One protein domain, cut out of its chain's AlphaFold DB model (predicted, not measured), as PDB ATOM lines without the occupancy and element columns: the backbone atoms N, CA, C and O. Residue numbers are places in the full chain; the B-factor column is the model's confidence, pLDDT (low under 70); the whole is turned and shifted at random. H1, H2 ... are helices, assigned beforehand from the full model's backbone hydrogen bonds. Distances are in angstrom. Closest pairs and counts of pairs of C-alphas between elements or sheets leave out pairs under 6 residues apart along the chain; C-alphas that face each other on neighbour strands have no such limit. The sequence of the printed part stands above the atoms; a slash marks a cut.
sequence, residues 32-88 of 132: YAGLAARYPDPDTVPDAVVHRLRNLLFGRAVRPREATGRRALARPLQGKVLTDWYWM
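What this domain is: This is residues 32 to 88 of the 132 residues of an uncharacterized protein of Chlamydomonas incerta (UniProt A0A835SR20). A drawn-out chain of four separate helices follows one long axis, with no packed core: H1 and H2 lie toward one end, H4 lies at the other, and H3 comes between H2 and H4. Between H2 and H3 the link swings out to one side in an arch, of which residues 64 to 69 stand free, and residues 75 to 88, with H4 in them, stand free at the far end. The printed part has 57 residues with four named helices, in the order H1, H2, H3, H4, and no named strand. The class is all helix, though the helices hold 27 of the 57 residues, under half. The whole is extended, with a radius of gyration of the C-alphas of 19.6 A, and it is a rod in outline, spanning 60 by 25 by 17 A.

Where its parts are: The printed part begins at Tyr 32, with its C-alpha at (12.697, -46.801, 0.538). H1 takes in residues 35 to 38 and is 5.0 A long from first to last C-alpha. H2, the longest helix, takes in residues 47 to 57; it runs 15.2 A from C-alpha 47 at (6.775, -35.345, 7.088) to C-alpha 57 at (2.197, -46.659, -1.954). H3 takes in residues 70 to 73 and is also 5.0 A long. H4, residues 79 to 86, is 11.5 A long and ends with C-alpha 86 at (-30.121, -46.489, -25.485).

How they stand to each other: No helix touches another. H1 and H2 are apart, with no C-alpha of the one within 8 A of the other, and so are H2 and H3, and H3 and H4. H1 is also apart from H3 and from H4, and H2 is apart from H4. The helix centres show the spread: H1 is centred at (16.881, -45.966, 7.639), H2 at (5.360, -40.245, 1.311), H3 at (-7.299, -36.931, -15.045) and H4 at (-25.013, -46.305, -21.991). In H2 every pair of O of residue i and N of residue i+4 is within hydrogen-bond range; in H4 this holds for 2 of 4 pairs, beside 4 of 5 pairs of O i and N i+3. H1 and H3, with four residues each, are too short for an O i to N i+4 pair, but in each the one O i to N i+3 pair is within range.

The domain as a whole: The two C-alphas farthest apart are those of Pro 40 and Met 88, at 60.6 A, and the first and last printed C-alphas, of Tyr 32 and Met 88, are 51.2 A apart. The printed part has no cut. The link from H1 to H2, with 8 residues, is short, the link from H2 to H3, with 12, is long, and the link from H3 to H4, with 5, is tight. Residues 37 to 44 stand free as well. The mean pLDDT of the printed part is 84.4; residue 64 and residues 86 to 88 are under 70, the places of low confidence in the model.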
ATOM      1  N   TYR A  32      12.886 -46.300  -0.818       81.19
ATOM      2  CA  TYR A  32      12.697 -46.801   0.538       81.19
ATOM      3  C   TYR A  32      13.866 -47.649   1.066       81.19
ATOM      4  O   TYR A  32      13.945 -47.897   2.270       81.19
ATOM      5  N   ALA A  33      14.784 -48.083   0.199       82.19
ATOM      6  CA  ALA A  33      15.961 -48.845   0.581       82.19
ATOM      7  C   ALA A  33      16.877 -47.979   1.458       82.19
ATOM      8  O   ALA A  33      17.395 -46.947   1.034       82.19
ATOM      9  N   GLY A  34      17.052 -48.400   2.711       83.00
ATOM     10  CA  GLY A  34      17.880 -47.696   3.692       83.00
ATOM     11  C   GLY A  34      17.165 -46.606   4.494       83.00
ATOM     12  O   GLY A  34      17.820 -45.948   5.299       83.00
ATOM     13  N   LEU A  35      15.844 -46.421   4.352       85.44
ATOM     14  CA  LEU A  35      15.100 -45.497   5.221       85.44
ATOM     15  C   LEU A  35      15.136 -45.931   6.688       85.44
ATOM     16  O   LEU A  35      15.377 -45.087   7.539       85.44
ATOM     17  N   ALA A  36      14.997 -47.229   6.972       84.56
ATOM     18  CA  ALA A  36      15.079 -47.763   8.335       84.56
ATOM     19  C   ALA A  36      16.462 -47.563   8.982       84.56
ATOM     20  O   ALA A  36      16.567 -47.420  10.191       84.56
ATOM     21  N   ALA A  37      17.531 -47.514   8.177       87.19
ATOM     22  CA  ALA A  37      18.875 -47.219   8.675       87.19
ATOM     23  C   ALA A  37      19.087 -45.717   8.934       87.19
ATOM     24  O   ALA A  37      19.868 -45.342   9.801       87.19
ATOM     25  N   ARG A  38      18.407 -44.851   8.170       84.88
ATOM     26  CA  ARG A  38      18.471 -43.387   8.326       84.88
ATOM     27  C   ARG A  38      17.550 -42.871   9.430       84.88
ATOM     28  O   ARG A  38      17.875 -41.867  10.051       84.88
ATOM     29  N   TYR A  39      16.428 -43.549   9.646       88.19
ATOM     30  CA  TYR A  39      15.421 -43.242  10.656       88.19
ATOM     31  C   TYR A  39      15.085 -44.530  11.418       88.19
ATOM     32  O   TYR A  39      14.116 -45.208  11.069       88.19
ATOM     33  N   PRO A  40      15.916 -44.912  12.403       85.25
ATOM     34  CA  PRO A  40      15.652 -46.090  13.226       85.25
ATOM     35  C   PRO A  40      14.391 -45.902  14.079       85.25
ATOM     36  O   PRO A  40      13.627 -46.848  14.255       85.25
ATOM     37  N   ASP A  41      14.139 -44.667  14.524       90.94
ATOM     38  CA  ASP A  41      12.954 -44.311  15.294       90.94
ATOM     39  C   ASP A  41      11.852 -43.761  14.372       90.94
ATOM     40  O   ASP A  41      12.075 -42.760  13.676       90.94
ATOM     41  N   PRO A  42      10.644 -44.355  14.372       82.94
ATOM     42  CA  PRO A  42       9.562 -43.963  13.466       82.94
ATOM     43  C   PRO A  42       9.063 -42.532  13.708       82.94
ATOM     44  O   PRO A  42       8.611 -41.878  12.769       82.94
ATOM     45  N   ASP A  43       9.209 -42.019  14.931       88.12
ATOM     46  CA  ASP A  43       8.760 -40.677  15.315       88.12
ATOM     47  C   ASP A  43       9.695 -39.562  14.819       88.12
ATOM     48  O   ASP A  43       9.352 -38.383  14.857       88.12
ATOM     49  N   THR A  44      10.880 -39.922  14.319       90.62
ATOM     50  CA  THR A  44      11.884 -38.964  13.822       90.62
ATOM     51  C   THR A  44      11.815 -38.743  12.313       90.62
ATOM     52  O   THR A  44      12.569 -37.938  11.759       90.62
ATOM     53  N   VAL A  45      10.922 -39.457  11.620       88.75
ATOM     54  CA  VAL A  45      10.818 -39.401  10.163       88.75
ATOM     55  C   VAL A  45      10.202 -38.060   9.742       88.75
ATOM     56  O   VAL A  45       9.072 -37.760  10.121       88.75
ATOM     57  N   PRO A  46      10.876 -37.262   8.893       92.38
ATOM     58  CA  PRO A  46      10.325 -36.002   8.416       92.38
ATOM     59  C   PRO A  46       9.035 -36.203   7.615       92.38
ATOM     60  O   PRO A  46       8.963 -37.082   6.748       92.38
ATOM     61  N   ASP A  47       8.066 -35.303   7.790       88.88
ATOM     62  CA  ASP A  47       6.775 -35.345   7.088       88.88
ATOM     63  C   ASP A  47       6.920 -35.464   5.567       88.88
ATOM     64  O   ASP A  47       6.173 -36.188   4.909       88.88
ATOM     65  N   ALA A  48       7.918 -34.800   4.978       88.62
ATOM     66  CA  ALA A  48       8.184 -34.873   3.542       88.62
ATOM     67  C   ALA A  48       8.487 -36.308   3.063       88.62
ATOM     68  O   ALA A  48       8.059 -36.705   1.974       88.62
ATOM     69  N   VAL A  49       9.190 -37.098   3.881       90.44
ATOM     70  CA  VAL A  49       9.509 -38.506   3.601       90.44
ATOM     71  C   VAL A  49       8.246 -39.350   3.710       90.44
ATOM     72  O   VAL A  49       7.948 -40.118   2.792       90.44
ATOM     73  N   VAL A  50       7.452 -39.146   4.764       89.88
ATOM     74  CA  VAL A  50       6.167 -39.834   4.958       89.88
ATOM     75  C   VAL A  50       5.208 -39.537   3.804       89.88
ATOM     76  O   VAL A  50       4.611 -40.450   3.232       89.88
ATOM     77  N   HIS A  51       5.092 -38.276   3.388       88.38
ATOM     78  CA  HIS A  51       4.270 -37.876   2.249       88.38
ATOM     79  C   HIS A  51       4.738 -38.514   0.942       88.38
ATOM     80  O   HIS A  51       3.911 -38.942   0.134       88.38
ATOM     81  N   ARG A  52       6.052 -38.602   0.720       87.75
ATOM     82  CA  ARG A  52       6.602 -39.272  -0.460       87.75
ATOM     83  C   ARG A  52       6.307 -40.770  -0.441       87.75
ATOM     84  O   ARG A  52       5.878 -41.289  -1.467       87.75
ATOM     85  N   LEU A  53       6.460 -41.434   0.704       89.19
ATOM     86  CA  LEU A  53       6.105 -42.846   0.874       89.19
ATOM     87  C   LEU A  53       4.618 -43.090   0.614       89.19
ATOM     88  O   LEU A  53       4.276 -43.970  -0.169       89.19
ATOM     89  N   ARG A  54       3.731 -42.266   1.183       88.44
ATOM     90  CA  ARG A  54       2.284 -42.353   0.926       88.44
ATOM     91  C   ARG A  54       1.960 -42.197  -0.557       88.44
ATOM     92  O   ARG A  54       1.191 -42.984  -1.092       88.44
ATOM     93  N   ASN A  55       2.587 -41.232  -1.231       89.25
ATOM     94  CA  ASN A  55       2.396 -41.028  -2.668       89.25
ATOM     95  C   ASN A  55       2.924 -42.195  -3.519       89.25
ATOM     96  O   ASN A  55       2.407 -42.413  -4.611       89.25
ATOM     97  N   LEU A  56       3.957 -42.909  -3.058       86.69
ATOM     98  CA  LEU A  56       4.468 -44.105  -3.730       86.69
ATOM     99  C   LEU A  56       3.544 -45.309  -3.523       86.69
ATOM    100  O   LEU A  56       3.282 -46.028  -4.480       86.69
ATOM    101  N   LEU A  57       3.036 -45.508  -2.303       88.31
ATOM    102  CA  LEU A  57       2.197 -46.659  -1.954       88.31
ATOM    103  C   LEU A  57       0.771 -46.547  -2.505       88.31
ATOM    104  O   LEU A  57       0.250 -47.507  -3.060       88.31
ATOM    105  N   PHE A  58       0.142 -45.380  -2.364       88.69
ATOM    106  CA  PHE A  58      -1.272 -45.172  -2.708       88.69
ATOM    107  C   PHE A  58      -1.471 -44.361  -3.991       88.69
ATOM    108  O   PHE A  58      -2.598 -44.097  -4.407       88.69
ATOM    109  N   GLY A  59      -0.375 -43.937  -4.619       84.81
ATOM    110  CA  GLY A  59      -0.414 -42.963  -5.697       84.81
ATOM    111  C   GLY A  59      -0.544 -41.527  -5.185       84.81
ATOM    112  O   GLY A  59      -0.877 -41.242  -4.035       84.81
ATOM    113  N   ARG A  60      -0.239 -40.575  -6.067       83.81
ATOM    114  CA  ARG A  60      -0.283 -39.142  -5.752       83.81
ATOM    115  C   ARG A  60      -1.691 -38.592  -5.949       83.81
ATOM    116  O   ARG A  60      -2.256 -38.724  -7.034       83.81
ATOM    117  N   ALA A  61      -2.184 -37.875  -4.939       77.75
ATOM    118  CA  ALA A  61      -3.465 -37.180  -4.994       77.75
ATOM    119  C   ALA A  61      -3.547 -36.190  -6.172       77.75
ATOM    120  O   ALA A  61      -2.585 -35.479  -6.488       77.75
ATOM    121  N   VAL A  62      -4.722 -36.113  -6.800       76.81
ATOM    122  CA  VAL A  62      -5.018 -35.121  -7.838       76.81
ATOM    123  C   VAL A  62      -5.189 -33.758  -7.169       76.81
ATOM    124  O   VAL A  62      -6.176 -33.510  -6.482       76.81
ATOM    125  N   ARG A  63      -4.218 -32.862  -7.355       79.81
ATOM    126  CA  ARG A  63      -4.260 -31.515  -6.778       79.81
ATOM    127  C   ARG A  63      -5.073 -30.570  -7.673       79.81
ATOM    128  O   ARG A  63      -4.839 -30.541  -8.880       79.81
ATOM    129  N   PRO A  64      -5.980 -29.749  -7.111       68.94
ATOM    130  CA  PRO A  64      -6.897 -28.919  -7.900       68.94
ATOM    131  C   PRO A  64      -6.202 -27.808  -8.698       68.94
ATOM    132  O   PRO A  64      -6.745 -27.352  -9.697       68.94
ATOM    133  N   ARG A  65      -5.003 -27.382  -8.280       78.19
ATOM    134  CA  ARG A  65      -4.232 -26.297  -8.910       78.19
ATOM    135  C   ARG A  65      -3.157 -26.784  -9.892       78.19
ATOM    136  O   ARG A  65      -2.418 -25.970 -10.428       78.19
ATOM    137  N   GLU A  66      -3.046 -28.094 -10.127       82.06
ATOM    138  CA  GLU A  66      -2.017 -28.678 -10.997       82.06
ATOM    139  C   GLU A  66      -2.630 -29.177 -12.320       82.06
ATOM    140  O   GLU A  66      -3.342 -30.183 -12.354       82.06
ATOM    141  N   ALA A  67      -2.316 -28.507 -13.434       76.50
ATOM    142  CA  ALA A  67      -2.783 -28.872 -14.776       76.50
ATOM    143  C   ALA A  67      -1.956 -30.025 -15.385       76.50
ATOM    144  O   ALA A  67      -1.227 -29.855 -16.354       76.50
ATOM    145  N   THR A  68      -2.048 -31.215 -14.791       84.56
ATOM    146  CA  THR A  68      -1.261 -32.406 -15.186       84.56
ATOM    147  C   THR A  68      -2.047 -33.426 -16.015       84.56
ATOM    148  O   THR A  68      -1.560 -34.525 -16.256       84.56
ATOM    149  N   GLY A  69      -3.305 -33.139 -16.370       83.06
ATOM    150  CA  GLY A  69      -4.200 -34.091 -17.051       83.06
ATOM    151  C   GLY A  69      -4.685 -35.263 -16.180       83.06
ATOM    152  O   GLY A  69      -5.686 -35.897 -16.501       83.06
ATOM    153  N   ARG A  70      -4.073 -35.502 -15.010       84.94
ATOM    154  CA  ARG A  70      -4.449 -36.574 -14.069       84.94
ATOM    155  C   ARG A  70      -5.907 -36.516 -13.630       84.94
ATOM    156  O   ARG A  70      -6.518 -37.553 -13.419       84.94
ATOM    157  N   ARG A  71      -6.482 -35.313 -13.530       85.62
ATOM    158  CA  ARG A  71      -7.905 -35.138 -13.212       85.62
ATOM    159  C   ARG A  71      -8.818 -35.718 -14.293       85.62
ATOM    160  O   ARG A  71      -9.885 -36.206 -13.951       85.62
ATOM    161  N   ALA A  72      -8.422 -35.648 -15.563       85.06
ATOM    162  CA  ALA A  72      -9.185 -36.248 -16.652       85.06
ATOM    163  C   ALA A  72      -9.089 -37.778 -16.601       85.06
ATOM    164  O   ALA A  72     -10.109 -38.443 -16.707       85.06
ATOM    165  N   LEU A  73      -7.893 -38.316 -16.340       86.38
ATOM    166  CA  LEU A  73      -7.656 -39.763 -16.247       86.38
ATOM    167  C   LEU A  73      -8.269 -40.412 -14.999       86.38
ATOM    168  O   LEU A  73      -8.653 -41.572 -15.035       86.38
ATOM    169  N   ALA A  74      -8.363 -39.675 -13.891       86.62
ATOM    170  CA  ALA A  74      -8.979 -40.164 -12.660       86.62
ATOM    171  C   ALA A  74     -10.514 -40.235 -12.740       86.62
ATOM    172  O   ALA A  74     -11.144 -40.806 -11.852       86.62
ATOM    173  N   ARG A  75     -11.135 -39.624 -13.759       88.00
ATOM    174  CA  ARG A  75     -12.585 -39.712 -13.949       88.00
ATOM    175  C   ARG A  75     -12.932 -41.083 -14.533       88.00
ATOM    176  O   ARG A  75     -12.318 -41.473 -15.525       88.00
ATOM    177  N   PRO A  76     -13.922 -41.796 -13.970       90.38
ATOM    178  CA  PRO A  76     -14.390 -43.037 -14.566       90.38
ATOM    179  C   PRO A  76     -14.970 -42.755 -15.954       90.38
ATOM    180  O   PRO A  76     -15.645 -41.744 -16.169       90.38
ATOM    181  N   LEU A  77     -14.703 -43.652 -16.900       92.31
ATOM    182  CA  LEU A  77     -15.253 -43.551 -18.246       92.31
ATOM    183  C   LEU A  77     -16.769 -43.772 -18.201       92.31
ATOM    184  O   LEU A  77     -17.245 -44.751 -17.633       92.31
ATOM    185  N   GLN A  78     -17.525 -42.868 -18.820       90.12
ATOM    186  CA  GLN A  78     -18.994 -42.885 -18.802       90.12
ATOM    187  C   GLN A  78     -19.617 -43.620 -19.997       90.12
ATOM    188  O   GLN A  78     -20.838 -43.698 -20.087       90.12
ATOM    189  N   GLY A  79     -18.802 -44.174 -20.903       88.38
ATOM    190  CA  GLY A  79     -19.280 -44.774 -22.153       88.38
ATOM    191  C   GLY A  79     -20.359 -45.836 -21.938       88.38
ATOM    192  O   GLY A  79     -21.427 -45.733 -22.524       88.38
ATOM    193  N   LYS A  80     -20.122 -46.786 -21.023       85.62
ATOM    194  CA  LYS A  80     -21.083 -47.857 -20.726       85.62
ATOM    195  C   LYS A  80     -22.415 -47.329 -20.174       85.62
ATOM    196  O   LYS A  80     -23.478 -47.749 -20.603       85.62
ATOM    197  N   VAL A  81     -22.354 -46.368 -19.252       85.44
ATOM    198  CA  VAL A  81     -23.556 -45.767 -18.645       85.44
ATOM    199  C   VAL A  81     -24.423 -45.087 -19.705       85.44
ATOM    200  O   VAL A  81     -25.646 -45.156 -19.643       85.44
ATOM    201  N   LEU A  82     -23.789 -44.449 -20.691       84.12
ATOM    202  CA  LEU A  82     -24.488 -43.807 -21.799       84.12
ATOM    203  C   LEU A  82     -25.088 -44.831 -22.770       84.12
ATOM    204  O   LEU A  82     -26.202 -44.627 -23.237       84.12
ATOM    205  N   THR A  83     -24.388 -45.928 -23.069       84.00
ATOM    206  CA  THR A  83     -24.897 -46.956 -23.992       84.00
ATOM    207  C   THR A  83     -26.043 -47.764 -23.401       84.00
ATOM    208  O   THR A  83     -26.992 -48.063 -24.119       84.00
ATOM    209  N   ASP A  84     -25.998 -48.060 -22.101       81.38
ATOM    210  CA  ASP A  84     -27.043 -48.830 -21.414       81.38
ATOM    211  C   ASP A  84     -28.406 -48.103 -21.445       81.38
ATOM    212  O   ASP A  84     -29.452 -48.742 -21.408       81.38
ATOM    213  N   TRP A  85     -28.410 -46.769 -21.575       74.56
ATOM    214  CA  TRP A  85     -29.632 -45.962 -21.710       74.56
ATOM    215  C   TRP A  85     -30.339 -46.127 -23.059       74.56
ATOM    216  O   TRP A  85     -31.562 -46.048 -23.128       74.56
ATOM    217  N   TYR A  86     -29.576 -46.334 -24.132       67.06
ATOM    218  CA  TYR A  86     -30.121 -46.489 -25.485       67.06
ATOM    219  C   TYR A  86     -30.295 -47.954 -25.880       67.06
ATOM    220  O   TYR A  86     -31.098 -48.257 -26.757       67.06
ATOM    221  N   TRP A  87     -29.556 -48.855 -25.234       68.56
ATOM    222  CA  TRP A  87     -29.560 -50.285 -25.513       68.56
ATOM    223  C   TRP A  87     -30.192 -51.070 -24.364       68.56
ATOM    224  O   TRP A  87     -29.613 -52.020 -23.842       68.56
ATOM    225  N   MET A  88     -31.404 -50.689 -23.964       68.44
ATOM    226  CA  MET A  88     -32.291 -51.691 -23.385       68.44
ATOM    227  C   MET A  88     -32.761 -52.554 -24.555       68.44
ATOM    228  O   MET A  88     -33.444 -52.015 -25.432       68.44
TER     229      MET A  88